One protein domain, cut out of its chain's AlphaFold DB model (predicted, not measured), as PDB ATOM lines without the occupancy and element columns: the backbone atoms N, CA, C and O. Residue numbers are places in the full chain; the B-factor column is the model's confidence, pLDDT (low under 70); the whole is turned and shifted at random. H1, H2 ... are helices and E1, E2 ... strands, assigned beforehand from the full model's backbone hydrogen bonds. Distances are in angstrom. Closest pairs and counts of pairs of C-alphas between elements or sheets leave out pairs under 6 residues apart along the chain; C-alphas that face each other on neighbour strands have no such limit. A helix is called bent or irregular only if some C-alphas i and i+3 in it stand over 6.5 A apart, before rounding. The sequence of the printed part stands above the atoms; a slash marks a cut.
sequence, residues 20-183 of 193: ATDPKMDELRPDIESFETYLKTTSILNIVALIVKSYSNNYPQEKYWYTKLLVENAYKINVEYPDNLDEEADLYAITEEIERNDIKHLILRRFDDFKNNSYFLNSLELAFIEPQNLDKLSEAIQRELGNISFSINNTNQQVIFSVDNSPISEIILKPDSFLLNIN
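AT A GLANCE: This is residues 20 to 183 of the 193 residues of an uncharacterized protein of Flavobacteriaceae bacterium R38 (UniProt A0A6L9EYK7). A wide, twisted sheet of seven strands has the helices H2, H4 and the short H3 over one face and no named helix over the other; the longest helix, H1, lies beyond H2 and H3, away from the sheet, and its first part sticks out with residues 20 to 31. The printed part has 164 residues, with H1 H2 H3 E1 E2 E3 H4 E4 E5 E6 E7 along the chain, class mixed. The sheet's order is E1 E2 E3 E7 E6 E5 E4, all antiparallel. The whole is compact, with a radius of gyration of the C-alphas of 16.1 A and spans of 48 by 36 by 34 A.

IN THESE COORDINATES: Find C-alpha 23 at (-14.138, -15.282, -48.144); from there H1 runs 28.3 A to residue 41, irregular, with C-alphas 27 and 30 7.2 A apart and a kink of 39 degrees near residue 30. Next come H2, residues 44 to 57, 21.3 A, irregular with C-alphas 54 and 57 7.1 A apart, and H3, residues 63 to 67. Then find E1 at residues 91 to 94, E2 at 103 to 113, 29.2 A, and E3 at 118 to 128, 29.4 A, which bends by 54 degrees at residue 122. H4, residues 134 to 145, is 16.3 A long. E4 is 150 to 154, E5 159 to 163, E6 168 to 174 and E7 177 to 182, ending at C-alpha 182 (-24.699, -44.022, -47.452).

HOW THE PARTS SIT: Look first at the sheet, twisted, its C-alphas up to 4.1 A off the best plane; E1 and E4 are its edge strands. E1 E2 E3 and E4 E5 E6 E7 are meanders, each strand the antiparallel neighbour of the one before. N 93 and O 106 of the hairpin E1 and E2 are 2.9 A apart, within hydrogen-bond range; so are N 124 and O 180 of E3 and E7, at 2.9 A. H2 and H4 on one face give two layers, helices on one face of a sheet, at heights of 9.2 A and 9.4 A; H3 is on the same face. H2 and H4 touch, closest at the C-alphas of Lys 53 and Glu 144, 5.1 A. H1 is not on the sheet. Every O i to N i+4 pair is within range in H3 and H4, 13 of 15 in H1 and 9 of 10 in H2.

THE WHOLE: The C-alphas farthest apart, Ala 20 and Asn 156, are 54.1 A apart. The printed part has no cut. The link from H3 to E1, residues 68 to 90, is long. The mean pLDDT of the printed part is 94.9, and no printed residue is under 70.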
ATOM      1  N   ALA A  20      -5.393 -16.145 -43.835       85.38
ATOM      2  CA  ALA A  20      -6.704 -15.560 -44.109       85.38
ATOM      3  C   ALA A  20      -7.833 -16.597 -44.068       85.38
ATOM      4  O   ALA A  20      -7.634 -17.777 -44.352       85.38
ATOM      5  N   THR A  21      -9.038 -16.129 -43.748       84.81
ATOM      6  CA  THR A  21     -10.270 -16.914 -43.863       84.81
ATOM      7  C   THR A  21     -10.690 -17.003 -45.326       84.81
ATOM      8  O   THR A  21     -10.536 -16.039 -46.079       84.81
ATOM      9  N   ASP A  22     -11.252 -18.140 -45.734       92.19
ATOM     10  CA  ASP A  22     -11.920 -18.258 -47.025       92.19
ATOM     11  C   ASP A  22     -13.093 -17.259 -47.111       92.19
ATOM     12  O   ASP A  22     -14.072 -17.410 -46.371       92.19
ATOM     13  N   PRO A  23     -13.063 -16.265 -48.025       93.38
ATOM     14  CA  PRO A  23     -14.138 -15.282 -48.144       93.38
ATOM     15  C   PRO A  23     -15.504 -15.924 -48.390       93.38
ATOM     16  O   PRO A  23     -16.528 -15.381 -47.984       93.38
ATOM     17  N   LYS A  24     -15.539 -17.102 -49.031       94.19
ATOM     18  CA  LYS A  24     -16.798 -17.806 -49.252       94.19
ATOM     19  C   LYS A  24     -17.358 -18.393 -47.960       94.19
ATOM     20  O   LYS A  24     -18.572 -18.421 -47.789       94.19
ATOM     21  N   MET A  25     -16.500 -18.826 -47.040       93.25
ATOM     22  CA  MET A  25     -16.937 -19.257 -45.713       93.25
ATOM     23  C   MET A  25     -17.456 -18.082 -44.885       93.25
ATOM     24  O   MET A  25     -18.455 -18.238 -44.185       93.25
ATOM     25  N   ASP A  26     -16.856 -16.896 -45.020       93.44
ATOM     26  CA  ASP A  26     -17.387 -15.678 -44.400       93.44
ATOM     27  C   ASP A  26     -18.787 -15.318 -44.924       93.44
ATOM     28  O   ASP A  26     -19.646 -14.925 -44.130       93.44
ATOM     29  N   GLU A  27     -19.035 -15.487 -46.230       96.00
ATOM     30  CA  GLU A  27     -20.365 -15.320 -46.839       96.00
ATOM     31  C   GLU A  27     -21.379 -16.362 -46.348       96.00
ATOM     32  O   GLU A  27     -22.549 -16.036 -46.170       96.00
ATOM     33  N   LEU A  28     -20.946 -17.612 -46.155       96.31
ATOM     34  CA  LEU A  28     -21.804 -18.732 -45.751       96.31
ATOM     35  C   LEU A  28     -22.062 -18.785 -44.239       96.31
ATOM     36  O   LEU A  28     -22.981 -19.473 -43.798       96.31
ATOM     37  N   ARG A  29     -21.274 -18.070 -43.430       95.88
ATOM     38  CA  ARG A  29     -21.379 -18.077 -41.964       95.88
ATOM     39  C   ARG A  29     -22.793 -17.792 -41.432       95.88
ATOM     40  O   ARG A  29     -23.211 -18.550 -40.561       95.88
ATOM     41  N   PRO A  30     -23.557 -16.801 -41.934       97.38
ATOM     42  CA  PRO A  30     -24.924 -16.581 -41.464       97.38
ATOM     43  C   PRO A  30     -25.823 -17.811 -41.659       97.38
ATOM     44  O   PRO A  30     -26.569 -18.169 -40.754       97.38
ATOM     45  N   ASP A  31     -25.701 -18.509 -42.794       98.06
ATOM     46  CA  ASP A  31     -26.456 -19.742 -43.054       98.06
ATOM     47  C   ASP A  31     -26.033 -20.876 -42.101       98.06
ATOM     48  O   ASP A  31     -26.877 -21.641 -41.630       98.06
ATOM     49  N   ILE A  32     -24.739 -20.964 -41.768       96.81
ATOM     50  CA  ILE A  32     -24.202 -21.939 -40.802       96.81
ATOM     51  C   ILE A  32     -24.747 -21.671 -39.388       96.81
ATOM     52  O   ILE A  32     -25.131 -22.609 -38.690       96.81
ATOM     53  N   GLU A  33     -24.793 -20.408 -38.962       96.38
ATOM     54  CA  GLU A  33     -25.332 -19.992 -37.658       96.38
ATOM     55  C   GLU A  33     -26.848 -20.234 -37.566       96.38
ATOM     56  O   GLU A  33     -27.354 -20.732 -36.552       96.38
ATOM     57  N   SER A  34     -27.585 -19.953 -38.645       97.56
ATOM     58  CA  SER A  34     -29.010 -20.271 -38.752       97.56
ATOM     59  C   SER A  34     -29.265 -21.779 -38.734       97.56
ATOM     60  O   SER A  34     -30.183 -22.227 -38.048       97.56
ATOM     61  N   PHE A  35     -28.440 -22.574 -39.420       97.94
ATOM     62  CA  PHE A  35     -28.512 -24.035 -39.374       97.94
ATOM     63  C   PHE A  35     -28.279 -24.572 -37.960       97.94
ATOM     64  O   PHE A  35     -29.066 -25.382 -37.478       97.94
ATOM     65  N   GLU A  36     -27.248 -24.094 -37.266       96.81
ATOM     66  CA  GLU A  36     -26.971 -24.471 -35.878       96.81
ATOM     67  C   GLU A  36     -28.152 -24.131 -34.954       96.81
ATOM     68  O   GLU A  36     -28.639 -24.983 -34.210       96.81
ATOM     69  N   THR A  37     -28.688 -22.914 -35.069       96.25
ATOM     70  CA  THR A  37     -29.873 -22.482 -34.312       96.25
ATOM     71  C   THR A  37     -31.084 -23.369 -34.610       96.25
ATOM     72  O   THR A  37     -31.822 -23.760 -33.701       96.25
ATOM     73  N   TYR A  38     -31.284 -23.723 -35.881       97.31
ATOM     74  CA  TYR A  38     -32.347 -24.622 -36.309       97.31
ATOM     75  C   TYR A  38     -32.206 -26.002 -35.669       97.31
ATOM     76  O   TYR A  38     -33.171 -26.504 -35.089       97.31
ATOM     77  N   LEU A  39     -31.009 -26.595 -35.717       96.88
ATOM     78  CA  LEU A  39     -30.741 -27.899 -35.113       96.88
ATOM     79  C   LEU A  39     -31.005 -27.901 -33.612       96.88
ATOM     80  O   LEU A  39     -31.539 -28.883 -33.115       96.88
ATOM     81  N   LYS A  40     -30.707 -26.819 -32.893       94.19
ATOM     82  CA  LYS A  40     -30.911 -26.734 -31.437       94.19
ATOM     83  C   LYS A  40     -32.373 -26.576 -31.026       94.19
ATOM     84  O   LYS A  40     -32.763 -27.030 -29.958       94.19
ATOM     85  N   THR A  41     -33.195 -25.953 -31.866       94.50
ATOM     86  CA  THR A  41     -34.539 -25.492 -31.463       94.50
ATOM     87  C   THR A  41     -35.693 -26.238 -32.128       94.50
ATOM     88  O   THR A  41     -36.816 -26.215 -31.627       94.50
ATOM     89  N   THR A  42     -35.449 -26.905 -33.257       96.56
ATOM     90  CA  THR A  42     -36.496 -27.605 -34.015       96.56
ATOM     91  C   THR A  42     -36.851 -28.969 -33.400       96.56
ATOM     92  O   THR A  42     -36.244 -29.402 -32.425       96.56
ATOM     93  N   SER A  43     -37.838 -29.673 -33.954       96.94
ATOM     94  CA  SER A  43     -38.206 -31.033 -33.524       96.94
ATOM     95  C   SER A  43     -37.339 -32.116 -34.178       96.94
ATOM     96  O   SER A  43     -36.864 -31.930 -35.299       96.94
ATOM     97  N   ILE A  44     -37.226 -33.297 -33.553       97.50
ATOM     98  CA  ILE A  44     -36.566 -34.476 -34.154       97.50
ATOM     99  C   ILE A  44     -37.080 -34.771 -35.566       97.50
ATOM    100  O   ILE A  44     -36.288 -34.991 -36.478       97.50
ATOM    101  N   LEU A  45     -38.400 -34.702 -35.776       97.69
ATOM    102  CA  LEU A  45     -39.014 -34.898 -37.093       97.69
ATOM    103  C   LEU A  45     -38.400 -33.989 -38.160       97.69
ATOM    104  O   LEU A  45     -38.133 -34.423 -39.277       97.69
ATOM    105  N   ASN A  46     -38.175 -32.727 -37.812       97.88
ATOM    106  CA  ASN A  46     -37.600 -31.744 -38.712       97.88
ATOM    107  C   ASN A  46     -36.090 -31.936 -38.911       97.88
ATOM    108  O   ASN A  46     -35.607 -31.716 -40.019       97.88
ATOM    109  N   ILE A  47     -35.353 -32.376 -37.883       97.69
ATOM    110  CA  ILE A  47     -33.933 -32.742 -38.020       97.69
ATOM    111  C   ILE A  47     -33.792 -33.913 -38.991       97.69
ATOM    112  O   ILE A  47     -33.053 -33.809 -39.964       97.69
ATOM    113  N   VAL A  48     -34.554 -34.991 -38.781       98.19
ATOM    114  CA  VAL A  48     -34.562 -36.168 -39.663       98.19
ATOM    115  C   VAL A  48     -34.918 -35.771 -41.097       98.19
ATOM    116  O   VAL A  48     -34.223 -36.156 -42.036       98.19
ATOM    117  N   ALA A  49     -35.951 -34.943 -41.274       98.06
ATOM    118  CA  ALA A  49     -36.334 -34.414 -42.580       98.06
ATOM    119  C   ALA A  49     -35.190 -33.628 -43.249       98.06
ATOM    120  O   ALA A  49     -34.919 -33.821 -44.434       98.06
ATOM    121  N   LEU A  50     -34.489 -32.767 -42.503       98.25
ATOM    122  CA  LEU A  50     -33.367 -31.983 -43.023       98.25
ATOM    123  C   LEU A  50     -32.158 -32.856 -43.375       98.25
ATOM    124  O   LEU A  50     -31.540 -32.625 -44.415       98.25
ATOM    125  N   ILE A  51     -31.851 -33.871 -42.559       98.25
ATOM    126  CA  ILE A  51     -30.804 -34.855 -42.854       98.25
ATOM    127  C   ILE A  51     -31.126 -35.537 -44.180       98.25
ATOM    128  O   ILE A  51     -30.322 -35.456 -45.107       98.25
ATOM    129  N   VAL A  52     -32.320 -36.121 -44.318       98.25
ATOM    130  CA  VAL A  52     -32.731 -36.784 -45.563       98.25
ATOM    131  C   VAL A  52     -32.626 -35.823 -46.739       98.25
ATOM    132  O   VAL A  52     -31.906 -36.122 -47.685       98.25
ATOM    133  N   LYS A  53     -33.214 -34.624 -46.640       97.25
ATOM    134  CA  LYS A  53     -33.136 -33.597 -47.688       97.25
ATOM    135  C   LYS A  53     -31.697 -33.306 -48.128       97.25
ATOM    136  O   LYS A  53     -31.452 -33.140 -49.324       97.25
ATOM    137  N   SER A  54     -30.762 -33.213 -47.180       97.06
ATOM    138  CA  SER A  54     -29.360 -32.897 -47.472       97.06
ATOM    139  C   SER A  54     -28.631 -34.022 -48.210       97.06
ATOM    140  O   SER A  54     -27.852 -33.745 -49.114       97.06
ATOM    141  N   TYR A  55     -28.932 -35.283 -47.895       97.44
ATOM    142  CA  TYR A  55     -28.305 -36.438 -48.540       97.44
ATOM    143  C   TYR A  55     -29.066 -36.927 -49.785       97.44
ATOM    144  O   TYR A  55     -28.517 -37.699 -50.565       97.44
ATOM    145  N   SER A  56     -30.308 -36.482 -50.014       95.62
ATOM    146  CA  SER A  56     -31.169 -36.936 -51.117       95.62
ATOM    147  C   SER A  56     -30.487 -36.844 -52.487       95.62
ATOM    148  O   SER A  56     -30.492 -37.811 -53.248       95.62
ATOM    149  N   ASN A  57     -29.898 -35.691 -52.816       94.31
ATOM    150  CA  ASN A  57     -29.366 -35.417 -54.159       94.31
ATOM    151  C   ASN A  57     -27.844 -35.254 -54.202       94.31
ATOM    152  O   ASN A  57     -27.228 -35.533 -55.228       94.31
ATOM    153  N   ASN A  58     -27.240 -34.803 -53.105       94.25
ATOM    154  CA  ASN A  58     -25.814 -34.524 -52.997       94.25
ATOM    155  C   ASN A  58     -25.266 -35.202 -51.743       94.25
ATOM    156  O   ASN A  58     -26.020 -35.515 -50.829       94.25
ATOM    157  N   TYR A  59     -23.962 -35.448 -51.710       93.62
ATOM    158  CA  TYR A  59     -23.290 -35.995 -50.538       93.62
ATOM    159  C   TYR A  59     -22.725 -34.821 -49.722       93.62
ATOM    160  O   TYR A  59     -21.746 -34.244 -50.170       93.62
ATOM    161  N   PRO A  60     -23.350 -34.380 -48.614       94.62
ATOM    162  CA  PRO A  60     -22.872 -33.263 -47.803       94.62
ATOM    163  C   PRO A  60     -21.669 -33.645 -46.929       94.62
ATOM    164  O   PRO A  60     -21.412 -34.815 -46.661       94.62
ATOM    165  N   GLN A  61     -20.979 -32.627 -46.417       93.19
ATOM    166  CA  GLN A  61     -19.976 -32.748 -45.364       93.19
ATOM    167  C   GLN A  61     -20.635 -33.099 -44.030       93.19
ATOM    168  O   GLN A  61     -21.370 -32.297 -43.445       93.19
ATOM    169  N   GLU A  62     -20.321 -34.278 -43.506       93.00
ATOM    170  CA  GLU A  62     -20.912 -34.817 -42.286       93.00
ATOM    171  C   GLU A  62     -20.494 -34.051 -41.022       93.00
ATOM    172  O   GLU A  62     -21.243 -34.021 -40.046       93.00
ATOM    173  N   LYS A  63     -19.346 -33.352 -41.060       92.31
ATOM    174  CA  LYS A  63     -18.819 -32.578 -39.922       92.31
ATOM    175  C   LYS A  63     -19.825 -31.579 -39.352       92.31
ATOM    176  O   LYS A  63     -19.840 -31.365 -38.143       92.31
ATOM    177  N   TYR A  64     -20.670 -30.975 -40.192       95.25
ATOM    178  CA  TYR A  64     -21.676 -30.010 -39.738       95.25
ATOM    179  C   TYR A  64     -22.776 -30.674 -38.912       95.25
ATOM    180  O   TYR A  64     -23.236 -30.085 -37.942       95.25
ATOM    181  N   TRP A  65     -23.160 -31.905 -39.246       96.06
ATOM    182  CA  TRP A  65     -24.147 -32.660 -38.476       96.06
ATOM    183  C   TRP A  65     -23.636 -33.026 -37.087       96.06
ATOM    184  O   TRP A  65     -24.400 -32.984 -36.132       96.06
ATOM    185  N   TYR A  66     -22.344 -33.329 -36.970       95.56
ATOM    186  CA  TYR A  66     -21.716 -33.628 -35.688       95.56
ATOM    187  C   TYR A  66     -21.477 -32.357 -34.866       95.56
ATOM    188  O   TYR A  66     -22.101 -32.139 -33.834       95.56
ATOM    189  N   THR A  67     -20.623 -31.464 -35.369       95.06
ATOM    190  CA  THR A  67     -20.127 -30.299 -34.615       95.06
ATOM    191  C   THR A  67     -21.216 -29.321 -34.193       95.06
ATOM    192  O   THR A  67     -21.066 -28.679 -33.160       95.06
ATOM    193  N   LYS A  68     -22.310 -29.196 -34.957       95.69
ATOM    194  CA  LYS A  68     -23.394 -28.248 -34.652       95.69
ATOM    195  C   LYS A  68     -24.431 -28.773 -33.662       95.69
ATOM    196  O   LYS A  68     -25.309 -28.012 -33.265       95.69
ATOM    197  N   LEU A  69     -24.333 -30.042 -33.267       95.31
ATOM    198  CA  LEU A  69     -25.151 -30.626 -32.205       95.31
ATOM    199  C   LEU A  69     -24.432 -30.672 -30.853       95.31
ATOM    200  O   LEU A  69     -25.099 -30.892 -29.846       95.31
ATOM    201  N   LEU A  70     -23.113 -30.469 -30.816       96.25
ATOM    202  CA  LEU A  70     -22.331 -30.576 -29.586       96.25
ATOM    203  C   LEU A  70     -22.500 -29.360 -28.670       96.25
ATOM    204  O   LEU A  70     -22.564 -28.225 -29.142       96.25
ATOM    205  N   VAL A  71     -22.476 -29.596 -27.357       95.50
ATOM    206  CA  VAL A  71     -22.346 -28.539 -26.348       95.50
ATOM    207  C   VAL A  71     -20.974 -27.876 -26.417       95.50
ATOM    208  O   VAL A  71     -19.968 -28.464 -26.836       95.50
ATOM    209  N   GLU A  72     -20.904 -26.647 -25.909       91.75
ATOM    210  CA  GLU A  72     -19.623 -25.992 -25.694       91.75
ATOM    211  C   GLU A  72     -18.747 -26.846 -24.763       91.75
ATOM    212  O   GLU A  72     -19.143 -27.198 -23.655       91.75
ATOM    213  N   ASN A  73     -17.517 -27.132 -25.193       91.69
ATOM    214  CA  ASN A  73     -16.565 -27.981 -24.476       91.69
ATOM    215  C   ASN A  73     -16.918 -29.477 -24.393       91.69
ATOM    216  O   ASN A  73     -16.400 -30.142 -23.498       91.69
ATOM    217  N   ALA A  74     -17.693 -30.026 -25.338       93.25
ATOM    218  CA  ALA A  74     -17.907 -31.478 -25.445       93.25
ATOM    219  C   ALA A  74     -16.593 -32.288 -25.341       93.25
ATOM    220  O   ALA A  74     -16.521 -33.245 -24.585       93.25
ATOM    221  N   TYR A  75     -15.494 -31.793 -25.933       89.31
ATOM    222  CA  TYR A  75     -14.151 -32.400 -25.849       89.31
ATOM    223  C   TYR A  75     -13.574 -32.588 -24.427       89.31
ATOM    224  O   TYR A  75     -12.530 -33.216 -24.275       89.31
ATOM    225  N   LYS A  76     -14.174 -31.982 -23.393       93.19
ATOM    226  CA  LYS A  76     -13.770 -32.147 -21.984       93.19
ATOM    227  C   LYS A  76     -14.550 -33.246 -21.263       93.19
ATOM    228  O   LYS A  76     -14.235 -33.543 -20.111       93.19
ATOM    229  N   ILE A  77     -15.595 -33.780 -21.885       91.94
ATOM    230  CA  ILE A  77     -16.437 -34.825 -21.316       91.94
ATOM    231  C   ILE A  77     -15.765 -36.160 -21.626       91.94
ATOM    232  O   ILE A  77     -15.467 -36.468 -22.773       91.94
ATOM    233  N   ASN A  78     -15.491 -36.945 -20.587       90.00
ATOM    234  CA  ASN A  78     -14.945 -38.283 -20.773       90.00
ATOM    235  C   ASN A  78     -16.078 -39.217 -21.189       90.00
ATOM    236  O   ASN A  78     -16.988 -39.466 -20.395       90.00
ATOM    237  N   VAL A  79     -15.990 -39.739 -22.406       89.88
ATOM    238  CA  VAL A  79     -16.965 -40.670 -22.970       89.88
ATOM    239  C   VAL A  79     -16.302 -42.010 -23.218       89.88
ATOM    240  O   VAL A  79     -15.201 -42.086 -23.754       89.88
ATOM    241  N   GLU A  80     -16.980 -43.072 -22.799       91.50
ATOM    242  CA  GLU A  80     -16.599 -44.436 -23.135       91.50
ATOM    243  C   GLU A  80     -17.209 -44.782 -24.496       91.50
ATOM    244  O   GLU A  80     -18.433 -44.779 -24.656       91.50
ATOM    245  N   TYR A  81     -16.355 -45.030 -25.492       92.50
ATOM    246  CA  TYR A  81     -16.808 -45.453 -26.812       92.50
ATOM    247  C   TYR A  81     -17.395 -46.872 -26.741       92.50
ATOM    248  O   TYR A  81     -16.780 -47.760 -26.150       92.50
ATOM    249  N   PRO A  82     -18.566 -47.124 -27.350       93.75
ATOM    250  CA  PRO A  82     -19.106 -48.467 -27.494       93.75
ATOM    251  C   PRO A  82     -18.118 -49.404 -28.200       93.75
ATOM    252  O   PRO A  82     -17.556 -49.035 -29.227       93.75
ATOM    253  N   ASP A  83     -18.004 -50.649 -27.726       94.12
ATOM    254  CA  ASP A  83     -17.082 -51.674 -28.259       94.12
ATOM    255  C   ASP A  83     -17.188 -51.916 -29.777       94.12
ATOM    256  O   ASP A  83     -16.292 -52.482 -30.401       94.12
ATOM    257  N   ASN A  84     -18.328 -51.571 -30.377       92.56
ATOM    258  CA  ASN A  84     -18.606 -51.764 -31.795       92.56
ATOM    259  C   ASN A  84     -18.310 -50.531 -32.665       92.56
ATOM    260  O   ASN A  84     -18.665 -50.559 -33.847       92.56
ATOM    261  N   LEU A  85     -17.744 -49.467 -32.093       94.44
ATOM    262  CA  LEU A  85     -17.296 -48.272 -32.803       94.44
ATOM    263  C   LEU A  85     -15.770 -48.187 -32.795       94.44
ATOM    264  O   LEU A  85     -15.112 -48.614 -31.848       94.44
ATOM    265  N   ASP A  86     -15.222 -47.627 -33.864       92.75
ATOM    266  CA  ASP A  86     -13.798 -47.336 -33.979       92.75
ATOM    267  C   ASP A  86     -13.535 -45.923 -33.438       92.75
ATOM    268  O   ASP A  86     -13.967 -44.948 -34.043       92.75
ATOM    269  N   GLU A  87     -12.854 -45.789 -32.299       91.06
ATOM    270  CA  GLU A  87     -12.573 -44.482 -31.683       91.06
ATOM    271  C   GLU A  87     -11.673 -43.584 -32.557       91.06
ATOM    272  O   GLU A  87     -11.741 -42.358 -32.466       91.06
ATOM    273  N   GLU A  88     -10.850 -44.165 -33.438       88.69
ATOM    274  CA  GLU A  88      -9.975 -43.399 -34.331       88.69
ATOM    275  C   GLU A  88     -10.726 -42.893 -35.569       88.69
ATOM    276  O   GLU A  88     -10.426 -41.815 -36.096       88.69
ATOM    277  N   ALA A  89     -11.701 -43.670 -36.047       91.50
ATOM    278  CA  ALA A  89     -12.393 -43.393 -37.298       91.50
ATOM    279  C   ALA A  89     -13.817 -42.874 -37.117       91.50
ATOM    280  O   ALA A  89     -14.212 -41.988 -37.861       91.50
ATOM    281  N   ASP A  90     -14.615 -43.362 -36.181       95.12
ATOM    282  CA  ASP A  90     -16.017 -42.968 -36.024       95.12
ATOM    283  C   ASP A  90     -16.159 -41.650 -35.248       95.12
ATOM    284  O   ASP A  90     -15.201 -41.110 -34.701       95.12
ATOM    285  N   LEU A  91     -17.359 -41.068 -35.267       95.25
ATOM    286  CA  LEU A  91     -17.724 -39.983 -34.356       95.25
ATOM    287  C   LEU A  91     -18.915 -40.430 -33.522       95.25
ATOM    288  O   LEU A  91     -19.933 -40.863 -34.069       95.25
ATOM    289  N   TYR A  92     -18.796 -40.280 -32.212       96.81
ATOM    290  CA  TYR A  92     -19.817 -40.633 -31.243       96.81
ATOM    291  C   TYR A  92     -20.020 -39.484 -30.267       96.81
ATOM    292  O   TYR A  92     -19.050 -38.969 -29.725       96.81
ATOM    293  N   ALA A  93     -21.280 -39.106 -30.060       96.75
ATOM    294  CA  ALA A  93     -21.667 -38.154 -29.032       96.75
ATOM    295  C   ALA A  93     -22.839 -38.701 -28.215       96.75
ATOM    296  O   ALA A  93     -23.803 -39.232 -28.780       96.75
ATOM    297  N   ILE A  94     -22.768 -38.550 -26.896       96.62
ATOM    298  CA  ILE A  94     -23.828 -38.934 -25.949       96.62
ATOM    299  C   ILE A  94     -24.660 -37.728 -25.509       96.62
ATOM    300  O   ILE A  94     -24.301 -36.586 -25.784       96.62
ATOM    301  N   THR A  95     -25.771 -37.974 -24.809       95.38
ATOM    302  CA  THR A  95     -26.669 -36.932 -24.267       95.38
ATOM    303  C   THR A  95     -25.918 -35.779 -23.591       95.38
ATOM    304  O   THR A  95     -26.271 -34.623 -23.778       95.38
ATOM    305  N   GLU A  96     -24.875 -36.073 -22.816       95.00
ATOM    306  CA  GLU A  96     -24.076 -35.091 -22.078       95.00
ATOM    307  C   GLU A  96     -23.244 -34.181 -22.994       95.00
ATOM    308  O   GLU A  96     -22.950 -33.042 -22.630       95.00
ATOM    309  N   GLU A  97     -22.877 -34.671 -24.177       96.56
ATOM    310  CA  GLU A  97     -22.129 -33.927 -25.190       96.56
ATOM    311  C   GLU A  97     -23.032 -33.212 -26.196       96.56
ATOM    312  O   GLU A  97     -22.543 -32.366 -26.940       96.56
ATOM    313  N   ILE A  98     -24.327 -33.532 -26.244       96.19
ATOM    314  CA  ILE A  98     -25.276 -33.005 -27.228       96.19
ATOM    315  C   ILE A  98     -26.124 -31.901 -26.584       96.19
ATOM    316  O   ILE A  98     -26.690 -32.062 -25.512       96.19
ATOM    317  N   GLU A  99     -26.277 -30.760 -27.259       94.69
ATOM    318  CA  GLU A  99     -27.010 -29.593 -26.728       94.69
ATOM    319  C   GLU A  99     -28.531 -29.819 -26.610       94.69
ATOM    320  O   GLU A  99     -29.271 -28.992 -26.075       94.69
ATOM    321  N   ARG A 100     -29.013 -30.965 -27.090       95.94
ATOM    322  CA  ARG A 100     -30.416 -31.363 -27.082       95.94
ATOM    323  C   ARG A 100     -30.680 -32.453 -26.055       95.94
ATOM    324  O   ARG A 100     -29.999 -33.466 -26.016       95.94
ATOM    325  N   ASN A 101     -31.774 -32.294 -25.318       95.69
ATOM    326  CA  ASN A 101     -32.232 -33.243 -24.302       95.69
ATOM    327  C   ASN A 101     -33.215 -34.307 -24.826       95.69
ATOM    328  O   ASN A 101     -33.805 -35.025 -24.022       95.69
ATOM    329  N   ASP A 102     -33.438 -34.384 -26.140       97.50
ATOM    330  CA  ASP A 102     -34.291 -35.389 -26.787       97.50
ATOM    331  C   ASP A 102     -33.509 -36.383 -27.668       97.50
ATOM    332  O   ASP A 102     -34.089 -37.344 -28.181       97.50
ATOM    333  N   ILE A 103     -32.189 -36.197 -27.785       97.94
ATOM    334  CA  ILE A 103     -31.259 -37.107 -28.459       97.94
ATOM    335  C   ILE A 103     -30.454 -37.848 -27.394       97.94
ATOM    336  O   ILE A 103     -29.808 -37.232 -26.554       97.94
ATOM    337  N   LYS A 104     -30.489 -39.179 -27.450       97.94
ATOM    338  CA  LYS A 104     -29.748 -40.057 -26.542       97.94
ATOM    339  C   LYS A 104     -28.287 -40.179 -26.964       97.94
ATOM    340  O   LYS A 104     -27.385 -40.128 -26.132       97.94
ATOM    341  N   HIS A 105     -28.075 -40.387 -28.261       98.06
ATOM    342  CA  HIS A 105     -26.751 -40.419 -28.863       98.06
ATOM    343  C   HIS A 105     -26.811 -40.146 -30.365       98.06
ATOM    344  O   HIS A 105     -27.837 -40.360 -31.019       98.06
ATOM    345  N   LEU A 106     -25.677 -39.706 -30.903       98.12
ATOM    346  CA  LEU A 106     -25.399 -39.537 -32.322       98.12
ATOM    347  C   LEU A 106     -24.178 -40.387 -32.676       98.12
ATOM    348  O   LEU A 106     -23.145 -40.281 -32.020       98.12
ATOM    349  N   ILE A 107     -24.284 -41.197 -33.728       98.31
ATOM    350  CA  ILE A 107     -23.155 -41.956 -34.277       98.31
ATOM    351  C   ILE A 107     -23.006 -41.601 -35.752       98.31
ATOM    352  O   ILE A 107     -23.946 -41.755 -36.531       98.31
ATOM    353  N   LEU A 108     -21.814 -41.182 -36.163       97.69
ATOM    354  CA  LEU A 108     -21.415 -41.126 -37.566       97.69
ATOM    355  C   LEU A 108     -20.329 -42.172 -37.767       97.69
ATOM    356  O   LEU A 108     -19.170 -41.944 -37.422       97.69
ATOM    357  N   ARG A 109     -20.706 -43.312 -38.348       96.81
ATOM    358  CA  ARG A 109     -19.721 -44.323 -38.718       96.81
ATOM    359  C   ARG A 109     -18.989 -43.877 -39.957       96.81
ATOM    360  O   ARG A 109     -19.636 -43.607 -40.976       96.81
ATOM    361  N   ARG A 110     -17.667 -43.840 -39.903       94.25
ATOM    362  CA  ARG A 110     -16.835 -43.430 -41.028       94.25
ATOM    363  C   ARG A 110     -15.965 -44.589 -41.489       94.25
ATOM    364  O   ARG A 110     -15.801 -45.609 -40.834       94.25
ATOM    365  N   PHE A 111     -15.478 -44.458 -42.706       87.62
ATOM    366  CA  PHE A 111     -14.456 -45.310 -43.279       87.62
ATOM    367  C   PHE A 111     -13.234 -44.438 -43.523       87.62
ATOM    368  O   PHE A 111     -13.346 -43.437 -44.238       87.62
ATOM    369  N   ASP A 112     -12.103 -44.821 -42.937       85.19
ATOM    370  CA  ASP A 112     -10.808 -44.225 -43.244       85.19
ATOM    371  C   ASP A 112     -10.317 -44.729 -44.608       85.19
ATOM    372  O   ASP A 112      -9.953 -45.895 -44.788       85.19
ATOM    373  N   ASP A 113     -10.308 -43.831 -45.589       83.44
ATOM    374  CA  ASP A 113      -9.623 -44.040 -46.851       83.44
ATOM    375  C   ASP A 113      -8.207 -43.466 -46.774       83.44
ATOM    376  O   ASP A 113      -7.888 -42.436 -47.380       83.44
ATOM    377  N   PHE A 114      -7.336 -44.176 -46.053       80.69
ATOM    378  CA  PHE A 114      -5.935 -43.799 -45.850       80.69
ATOM    379  C   PHE A 114      -5.211 -43.471 -47.166       80.69
ATOM    380  O   PHE A 114      -4.394 -42.554 -47.233       80.69
ATOM    381  N   LYS A 115      -5.536 -44.183 -48.258       81.19
ATOM    382  CA  LYS A 115      -4.926 -43.946 -49.580       81.19
ATOM    383  C   LYS A 115      -5.199 -42.539 -50.100       81.19
ATOM    384  O   LYS A 115      -4.389 -41.996 -50.846       81.19
ATOM    385  N   ASN A 116      -6.350 -41.987 -49.740       74.56
ATOM    386  CA  ASN A 116      -6.820 -40.684 -50.177       74.56
ATOM    387  C   ASN A 116      -6.824 -39.640 -49.053       74.56
ATOM    388  O   ASN A 116      -7.304 -38.532 -49.306       74.56
ATOM    389  N   ASN A 117      -6.285 -39.985 -47.872       78.69
ATOM    390  CA  ASN A 117      -6.237 -39.167 -46.660       78.69
ATOM    391  C   ASN A 117      -7.594 -38.513 -46.352       78.69
ATOM    392  O   ASN A 117      -7.717 -37.289 -46.285       78.69
ATOM    393  N   SER A 118      -8.649 -39.327 -46.296       83.38
ATOM    394  CA  SER A 118     -10.017 -38.829 -46.176       83.38
ATOM    395  C   SER A 118     -10.904 -39.814 -45.435       83.38
ATOM    396  O   SER A 118     -10.801 -41.020 -45.631       83.38
ATOM    397  N   TYR A 119     -11.826 -39.277 -44.640       87.31
ATOM    398  CA  TYR A 119     -12.906 -40.048 -44.050       87.31
ATOM    399  C   TYR A 119     -14.169 -39.909 -44.893       87.31
ATOM    400  O   TYR A 119     -14.513 -38.817 -45.349       87.31
ATOM    401  N   PHE A 120     -14.884 -41.015 -45.063       91.50
ATOM    402  CA  PHE A 120     -16.204 -41.022 -45.681       91.50
ATOM    403  C   PHE A 120     -17.240 -41.564 -44.714       91.50
ATOM    404  O   PHE A 120     -17.029 -42.601 -44.095       91.50
ATOM    405  N   LEU A 121     -18.399 -40.921 -44.648       95.00
ATOM    406  CA  LEU A 121     -19.544 -41.418 -43.910       95.00
ATOM    407  C   LEU A 121     -20.042 -42.732 -44.536       95.00
ATOM    408  O   LEU A 121     -20.357 -42.821 -45.729       95.00
ATOM    409  N   ASN A 122     -20.123 -43.761 -43.702       95.62
ATOM    410  CA  ASN A 122     -20.807 -45.016 -43.986       95.62
ATOM    411  C   ASN A 122     -22.273 -44.920 -43.568       95.62
ATOM    412  O   ASN A 122     -23.159 -45.247 -44.357       95.62
ATOM    413  N   SER A 123     -22.526 -44.461 -42.341       98.06
ATOM    414  CA  SER A 123     -23.877 -44.340 -41.801       98.06
ATOM    415  C   SER A 123     -23.980 -43.263 -40.729       98.06
ATOM    416  O   SER A 123     -23.024 -43.030 -39.992       98.06
ATOM    417  N   LEU A 124     -25.160 -42.661 -40.604       98.56
ATOM    418  CA  LEU A 124     -25.517 -41.725 -39.538       98.56
ATOM    419  C   LEU A 124     -26.684 -42.298 -38.737       98.56
ATOM    420  O   LEU A 124     -27.740 -42.567 -39.306       98.56
ATOM    421  N   GLU A 125     -26.502 -42.457 -37.431       98.62
ATOM    422  CA  GLU A 125     -27.528 -42.892 -36.488       98.62
ATOM    423  C   GLU A 125     -27.856 -41.775 -35.495       98.62
ATOM    424  O   GLU A 125     -26.961 -41.196 -34.884       98.62
ATOM    425  N   LEU A 126     -29.145 -41.517 -35.302       98.38
ATOM    426  CA  LEU A 126     -29.684 -40.719 -34.209       98.38
ATOM    427  C   LEU A 126     -30.561 -41.617 -33.343       98.38
ATOM    428  O   LEU A 126     -31.585 -42.103 -33.821       98.38
ATOM    429  N   ALA A 127     -30.196 -41.796 -32.077       98.50
ATOM    430  CA  ALA A 127     -31.070 -42.426 -31.096       98.50
ATOM    431  C   ALA A 127     -31.812 -41.369 -30.283       98.50
ATOM    432  O   ALA A 127     -31.250 -40.348 -29.884       98.50
ATOM    433  N   PHE A 128     -33.083 -41.629 -30.017       98.31
ATOM    434  CA  PHE A 128     -33.979 -40.714 -29.326       98.31
ATOM    435  C   PHE A 128     -34.119 -41.118 -27.862       98.31
ATOM    436  O   PHE A 128     -34.088 -42.303 -27.527       98.31
ATOM    437  N   ILE A 129     -34.292 -40.132 -26.984       97.88
ATOM    438  CA  ILE A 129     -34.617 -40.404 -25.577       97.88
ATOM    439  C   ILE A 129     -36.056 -40.914 -25.466       97.88
ATOM    440  O   ILE A 129     -36.306 -41.920 -24.806       97.88
ATOM    441  N   GLU A 130     -36.982 -40.259 -26.167       97.44
ATOM    442  CA  GLU A 130     -38.396 -40.633 -26.198       97.44
ATOM    443  C   GLU A 130     -38.795 -41.222 -27.560       97.44
ATOM    444  O   GLU A 130     -38.380 -40.692 -28.601       97.44
ATOM    445  N   PRO A 131     -39.650 -42.265 -27.590       97.19
ATOM    446  CA  PRO A 131     -40.145 -42.833 -28.835       97.19
ATOM    447  C   PRO A 131     -40.873 -41.812 -29.722       97.19
ATOM    448  O   PRO A 131     -41.777 -41.096 -29.289       97.19
ATOM    449  N   GLN A 132     -40.517 -41.786 -31.003       96.56
ATOM    450  CA  GLN A 132     -41.094 -40.927 -32.027       96.56
ATOM    451  C   GLN A 132     -42.237 -41.626 -32.773       96.56
ATOM    452  O   GLN A 132     -42.311 -42.850 -32.880       96.56
ATOM    453  N   ASN A 133     -43.142 -40.827 -33.342       95.88
ATOM    454  CA  ASN A 133     -44.222 -41.340 -34.178       95.88
ATOM    455  C   ASN A 133     -43.675 -41.748 -35.561       95.88
ATOM    456  O   ASN A 133     -43.340 -40.885 -36.378       95.88
ATOM    457  N   LEU A 134     -43.608 -43.060 -35.807       94.75
ATOM    458  CA  LEU A 134     -43.073 -43.639 -37.042       94.75
ATOM    459  C   LEU A 134     -43.806 -43.179 -38.303       94.75
ATOM    460  O   LEU A 134     -43.147 -42.895 -39.301       94.75
ATOM    461  N   ASP A 135     -45.133 -43.058 -38.263       95.06
ATOM    462  CA  ASP A 135     -45.917 -42.637 -39.430       95.06
ATOM    463  C   ASP A 135     -45.560 -41.203 -39.829       95.06
ATOM    464  O   ASP A 135     -45.256 -40.930 -40.988       95.06
ATOM    465  N   LYS A 136     -45.473 -40.293 -38.850       96.44
ATOM    466  CA  LYS A 136     -45.076 -38.899 -39.091       96.44
ATOM    467  C   LYS A 136     -43.640 -38.775 -39.601       96.44
ATOM    468  O   LYS A 136     -43.380 -37.935 -40.464       96.44
ATOM    469  N   LEU A 137     -42.710 -39.579 -39.079       96.81
ATOM    470  CA  LEU A 137     -41.334 -39.624 -39.587       96.81
ATOM    471  C   LEU A 137     -41.302 -40.158 -41.024       96.81
ATOM    472  O   LEU A 137     -40.697 -39.536 -41.891       96.81
ATOM    473  N   SER A 138     -42.009 -41.253 -41.292       96.88
ATOM    474  CA  SER A 138     -42.120 -41.855 -42.621       96.88
ATOM    475  C   SER A 138     -42.691 -40.869 -43.648       96.88
ATOM    476  O   SER A 138     -42.116 -40.690 -44.721       96.88
ATOM    477  N   GLU A 139     -43.769 -40.156 -43.311       96.81
ATOM    478  CA  GLU A 139     -44.358 -39.110 -44.158       96.81
ATOM    479  C   GLU A 139     -43.397 -37.942 -44.418       96.81
ATOM    480  O   GLU A 139     -43.377 -37.374 -45.516       96.81
ATOM    481  N   ALA A 140     -42.611 -37.547 -43.413       97.31
ATOM    482  CA  ALA A 140     -41.610 -36.500 -43.568       97.31
ATOM    483  C   ALA A 140     -40.498 -36.938 -44.532       97.31
ATOM    484  O   ALA A 140     -40.136 -36.180 -45.426       97.31
ATOM    485  N   ILE A 141     -40.020 -38.177 -44.417       97.75
ATOM    486  CA  ILE A 141     -38.963 -38.726 -45.276       97.75
ATOM    487  C   ILE A 141     -39.423 -38.838 -46.724       97.75
ATOM    488  O   ILE A 141     -38.731 -38.351 -47.614       97.75
ATOM    489  N   GLN A 142     -40.617 -39.385 -46.969       97.56
ATOM    490  CA  GLN A 142     -41.184 -39.475 -48.321       97.56
ATOM    491  C   GLN A 142     -41.259 -38.101 -48.996       97.56
ATOM    492  O   GLN A 142     -40.933 -37.955 -50.173       97.56
ATOM    493  N   ARG A 143     -41.640 -37.070 -48.236       97.00
ATOM    494  CA  ARG A 143     -41.724 -35.697 -48.738       97.00
ATOM    495  C   ARG A 143     -40.367 -35.128 -49.143       97.00
ATOM    496  O   ARG A 143     -40.292 -34.448 -50.161       97.00
ATOM    497  N   GLU A 144     -39.325 -35.374 -48.354       96.88
ATOM    498  CA  GLU A 144     -37.987 -34.819 -48.602       96.88
ATOM    499  C   GLU A 144     -37.159 -35.662 -49.597       96.88
ATOM    500  O   GLU A 144     -36.239 -35.138 -50.231       96.88
ATOM    501  N   LEU A 145     -37.511 -36.937 -49.812       96.44
ATOM    502  CA  LEU A 145     -37.042 -37.721 -50.964       96.44
ATOM    503  C   LEU A 145     -37.657 -37.211 -52.281       96.44
ATOM    504  O   LEU A 145     -37.013 -37.255 -53.330       96.44
ATOM    505  N   GLY A 146     -38.877 -36.667 -52.236       93.06
ATOM    506  CA  GLY A 146     -39.509 -35.990 -53.367       93.06
ATOM    507  C   GLY A 146     -39.683 -36.909 -54.580       93.06
ATOM    508  O   GLY A 146     -40.434 -37.876 -54.525       93.06
ATOM    509  N   ASN A 147     -38.997 -36.595 -55.685       93.25
ATOM    510  CA  ASN A 147     -39.083 -37.353 -56.942       93.25
ATOM    511  C   ASN A 147     -38.073 -38.511 -57.042       93.25
ATOM    512  O   ASN A 147     -38.010 -39.175 -58.079       93.25
ATOM    513  N   ILE A 148     -37.246 -38.731 -56.017       96.00
ATOM    514  CA  ILE A 148     -36.295 -39.845 -55.995       96.00
ATOM    515  C   ILE A 148     -37.080 -41.151 -55.880       96.00
ATOM    516  O   ILE A 148     -38.012 -41.256 -55.088       96.00
ATOM    517  N   SER A 149     -36.718 -42.148 -56.685       96.44
ATOM    518  CA  SER A 149     -37.334 -43.472 -56.602       96.44
ATOM    519  C   SER A 149     -36.875 -44.196 -55.338       96.44
ATOM    520  O   SER A 149     -35.690 -44.205 -55.010       96.44
ATOM    521  N   PHE A 150     -37.820 -44.795 -54.624       97.75
ATOM    522  CA  PHE A 150     -37.547 -45.604 -53.445       97.75
ATOM    523  C   PHE A 150     -38.609 -46.692 -53.294       97.75
ATOM    524  O   PHE A 150     -39.717 -46.591 -53.826       97.75
ATOM    525  N   SER A 151     -38.280 -47.719 -52.519       97.69
ATOM    526  CA  SER A 151     -39.234 -48.715 -52.032       97.69
ATOM    527  C   SER A 151     -39.341 -48.640 -50.513       97.69
ATOM    528  O   SER A 151     -38.391 -48.244 -49.841       97.69
ATOM    529  N   ILE A 152     -40.513 -48.991 -49.978       97.38
ATOM    530  CA  ILE A 152     -40.774 -49.005 -48.535       97.38
ATOM    531  C   ILE A 152     -41.111 -50.430 -48.113       97.38
ATOM    532  O   ILE A 152     -42.033 -51.041 -48.655       97.38
ATOM    533  N   ASN A 153     -40.409 -50.925 -47.100       96.56
ATOM    534  CA  ASN A 153     -40.783 -52.122 -46.362       96.56
ATOM    535  C   ASN A 153     -41.173 -51.723 -44.936       96.56
ATOM    536  O   ASN A 153     -40.352 -51.198 -44.184       96.56
ATOM    537  N   ASN A 154     -42.436 -51.945 -44.578       92.94
ATOM    538  CA  ASN A 154     -42.971 -51.575 -43.276       92.94
ATOM    539  C   ASN A 154     -43.295 -52.827 -42.458       92.94
ATOM    540  O   ASN A 154     -44.000 -53.726 -42.915       92.94
ATOM    541  N   THR A 155     -42.797 -52.854 -41.228       88.88
ATOM    542  CA  THR A 155     -43.106 -53.868 -40.221       88.88
ATOM    543  C   THR A 155     -43.611 -53.177 -38.959       88.88
ATOM    544  O   THR A 155     -43.369 -51.993 -38.751       88.88
ATOM    545  N   ASN A 156     -44.224 -53.926 -38.042       79.25
ATOM    546  CA  ASN A 156     -44.716 -53.362 -36.777       79.25
ATOM    547  C   ASN A 156     -43.625 -52.704 -35.904       79.25
ATOM    548  O   ASN A 156     -43.958 -52.021 -34.942       79.25
ATOM    549  N   GLN A 157     -42.343 -52.955 -36.185       89.62
ATOM    550  CA  GLN A 157     -41.211 -52.492 -35.374       89.62
ATOM    551  C   GLN A 157     -40.344 -51.448 -36.080       89.62
ATOM    552  O   GLN A 157     -39.642 -50.697 -35.407       89.62
ATOM    553  N   GLN A 158     -40.360 -51.415 -37.413       96.19
ATOM    554  CA  GLN A 158     -39.499 -50.533 -38.189       96.19
ATOM    555  C   GLN A 158     -40.037 -50.278 -39.596       96.19
ATOM    556  O   GLN A 158     -40.681 -51.147 -40.193       96.19
ATOM    557  N   VAL A 159     -39.679 -49.117 -40.141       97.81
ATOM    558  CA  VAL A 159     -39.893 -48.740 -41.543       97.81
ATOM    559  C   VAL A 159     -38.535 -48.650 -42.226       97.81
ATOM    560  O   VAL A 159     -37.652 -47.945 -41.742       97.81
ATOM    561  N   ILE A 160     -38.364 -49.348 -43.343       98.38
ATOM    562  CA  ILE A 160     -37.136 -49.327 -44.141       98.38
ATOM    563  C   ILE A 160     -37.440 -48.707 -45.501       98.38
ATOM    564  O   ILE A 160     -38.359 -49.150 -46.190       98.38
ATOM    565  N   PHE A 161     -36.649 -47.716 -45.896       98.50
ATOM    566  CA  PHE A 161     -36.633 -47.141 -47.234       98.50
ATOM    567  C   PHE A 161     -35.382 -47.614 -47.955       98.50
ATOM    568  O   PHE A 161     -34.286 -47.333 -47.481       98.50
ATOM    569  N   SER A 162     -35.519 -48.252 -49.111       98.31
ATOM    570  CA  SER A 162     -34.391 -48.475 -50.025       98.31
ATOM    571  C   SER A 162     -34.469 -47.436 -51.135       98.31
ATOM    572  O   SER A 162     -35.501 -47.344 -51.804       98.31
ATOM    573  N   VAL A 163     -33.422 -46.626 -51.292       97.81
ATOM    574  CA  VAL A 163     -33.440 -45.420 -52.131       97.81
ATOM    575  C   VAL A 163     -32.547 -45.612 -53.353       97.81
ATOM    576  O   VAL A 163     -31.367 -45.944 -53.237       97.81
ATOM    577  N   ASP A 164     -33.098 -45.366 -54.537       94.75
ATOM    578  CA  ASP A 164     -32.398 -45.569 -55.800       94.75
ATOM    579  C   ASP A 164     -31.700 -44.293 -56.273       94.75
ATOM    580  O   ASP A 164     -32.225 -43.184 -56.173       94.75
ATOM    581  N   ASN A 165     -30.515 -44.452 -56.870       93.56
ATOM    582  CA  ASN A 165     -29.740 -43.373 -57.501       93.56
ATOM    583  C   ASN A 165     -29.417 -42.158 -56.606       93.56
ATOM    584  O   ASN A 165     -28.987 -41.124 -57.121       93.56
ATOM    585  N   SER A 166     -29.524 -42.303 -55.287       96.69
ATOM    586  CA  SER A 166     -29.230 -41.272 -54.290       96.69
ATOM    587  C   SER A 166     -27.897 -41.544 -53.571       96.69
ATOM    588  O   SER A 166     -27.435 -42.693 -53.540       96.69
ATOM    589  N   PRO A 167     -27.247 -40.512 -52.992       97.12
ATOM    590  CA  PRO A 167     -26.234 -40.685 -51.950       97.12
ATOM    591  C   PRO A 167     -26.736 -41.463 -50.731       97.12
ATOM    592  O   PRO A 167     -25.936 -42.094 -50.044       97.12
ATOM    593  N   ILE A 168     -28.046 -41.479 -50.496       98.12
ATOM    594  CA  ILE A 168     -28.700 -42.387 -49.558       98.12
ATOM    595  C   ILE A 168     -28.882 -43.741 -50.245       98.12
ATOM    596  O   ILE A 168     -29.403 -43.810 -51.355       98.12
ATOM    597  N   SER A 169     -28.472 -44.819 -49.586       98.12
ATOM    598  CA  SER A 169     -28.795 -46.189 -50.013       98.12
ATOM    599  C   SER A 169     -30.017 -46.733 -49.280       98.12
ATOM    600  O   SER A 169     -30.891 -47.350 -49.887       98.12
ATOM    601  N   GLU A 170     -30.100 -46.468 -47.978       98.50
ATOM    602  CA  GLU A 170     -31.164 -46.979 -47.129       98.50
ATOM    603  C   GLU A 170     -31.429 -46.030 -45.960       98.50
ATOM    604  O   GLU A 170     -30.515 -45.372 -45.458       98.50
ATOM    605  N   ILE A 171     -32.683 -45.972 -45.518       98.75
ATOM    606  CA  ILE A 171     -33.088 -45.315 -44.277       98.75
ATOM    607  C   ILE A 171     -33.873 -46.321 -43.445       98.75
ATOM    608  O   ILE A 171     -34.849 -46.887 -43.932       98.75
ATOM    609  N   ILE A 172     -33.491 -46.511 -42.187       98.62
ATOM    610  CA  ILE A 172     -34.194 -47.366 -41.233       98.62
ATOM    611  C   ILE A 172     -34.746 -46.486 -40.113       98.62
ATOM    612  O   ILE A 172     -34.010 -45.758 -39.450       98.62
ATOM    613  N   LEU A 173     -36.054 -46.574 -39.893       98.19
ATOM    614  CA  LEU A 173     -36.760 -45.919 -38.802       98.19
ATOM    615  C   LEU A 173     -37.243 -46.936 -37.787       98.19
ATOM    616  O   LEU A 173     -37.944 -47.881 -38.143       98.19
ATOM    617  N   LYS A 174     -36.964 -46.665 -36.520       98.12
ATOM    618  CA  LYS A 174     -37.578 -47.308 -35.359       98.12
ATOM    619  C   LYS A 174     -38.164 -46.225 -34.454       98.12
ATOM    620  O   LYS A 174     -37.826 -45.051 -34.615       98.12
ATOM    621  N   PRO A 175     -39.054 -46.570 -33.508       96.69
ATOM    622  CA  PRO A 175     -39.593 -45.572 -32.593       96.69
ATOM    623  C   PRO A 175     -38.485 -44.840 -31.828       96.69
ATOM    624  O   PRO A 175     -38.600 -43.651 -31.580       96.69
ATOM    625  N   ASP A 176     -37.394 -45.524 -31.498       98.12
ATOM    626  CA  ASP A 176     -36.284 -45.015 -30.696       98.12
ATOM    627  C   ASP A 176     -35.064 -44.564 -31.514       98.12
ATOM    628  O   ASP A 176     -34.084 -44.110 -30.928       98.12
ATOM    629  N   SER A 177     -35.080 -44.698 -32.844       98.50
ATOM    630  CA  SER A 177     -33.896 -44.401 -33.654       98.50
ATOM    631  C   SER A 177     -34.177 -44.122 -35.131       98.50
ATOM    632  O   SER A 177     -35.131 -44.615 -35.737       98.50
ATOM    633  N   PHE A 178     -33.288 -43.335 -35.726       98.69
ATOM    634  CA  PHE A 178     -33.155 -43.104 -37.159       98.69
ATOM    635  C   PHE A 178     -31.753 -43.526 -37.590       98.69
ATOM    636  O   PHE A 178     -30.775 -43.094 -36.989       98.69
ATOM    637  N   LEU A 179     -31.654 -44.320 -38.652       98.75
ATOM    638  CA  LEU A 179     -30.390 -44.717 -39.265       98.75
ATOM    639  C   LEU A 179     -30.436 -44.424 -40.765       98.75
ATOM    640  O   LEU A 179     -31.364 -44.841 -41.454       98.75
ATOM    641  N   LEU A 180     -29.417 -43.740 -41.274       98.69
ATOM    642  CA  LEU A 180     -29.220 -43.457 -42.690       98.69
ATOM    643  C   LEU A 180     -27.925 -44.108 -43.164       98.69
ATOM    644  O   LEU A 180     -26.852 -43.796 -42.653       98.69
ATOM    645  N   ASN A 181     -28.023 -44.983 -44.161       98.50
ATOM    646  CA  ASN A 181     -26.893 -45.673 -44.773       98.50
ATOM    647  C   ASN A 181     -26.518 -45.004 -46.099       98.50
ATOM    648  O   ASN A 181     -27.359 -44.810 -46.984       98.50
ATOM    649  N   ILE A 182     -25.235 -44.702 -46.271       97.81
ATOM    650  CA  ILE A 182     -24.699 -44.022 -47.452       97.81
ATOM    651  C   ILE A 182     -24.406 -45.016 -48.570       97.81
ATOM    652  O   ILE A 182     -23.757 -46.037 -48.359       97.81
ATOM    653  N   ASN A 183     -24.798 -44.657 -49.790       96.88
ATOM    654  CA  ASN A 183     -24.390 -45.338 -51.010       96.88
ATOM    655  C   ASN A 183     -22.894 -45.086 -51.288       96.88
ATOM    656  O   ASN A 183     -22.522 -43.960 -51.643       96.88
TER     657      ASN A 183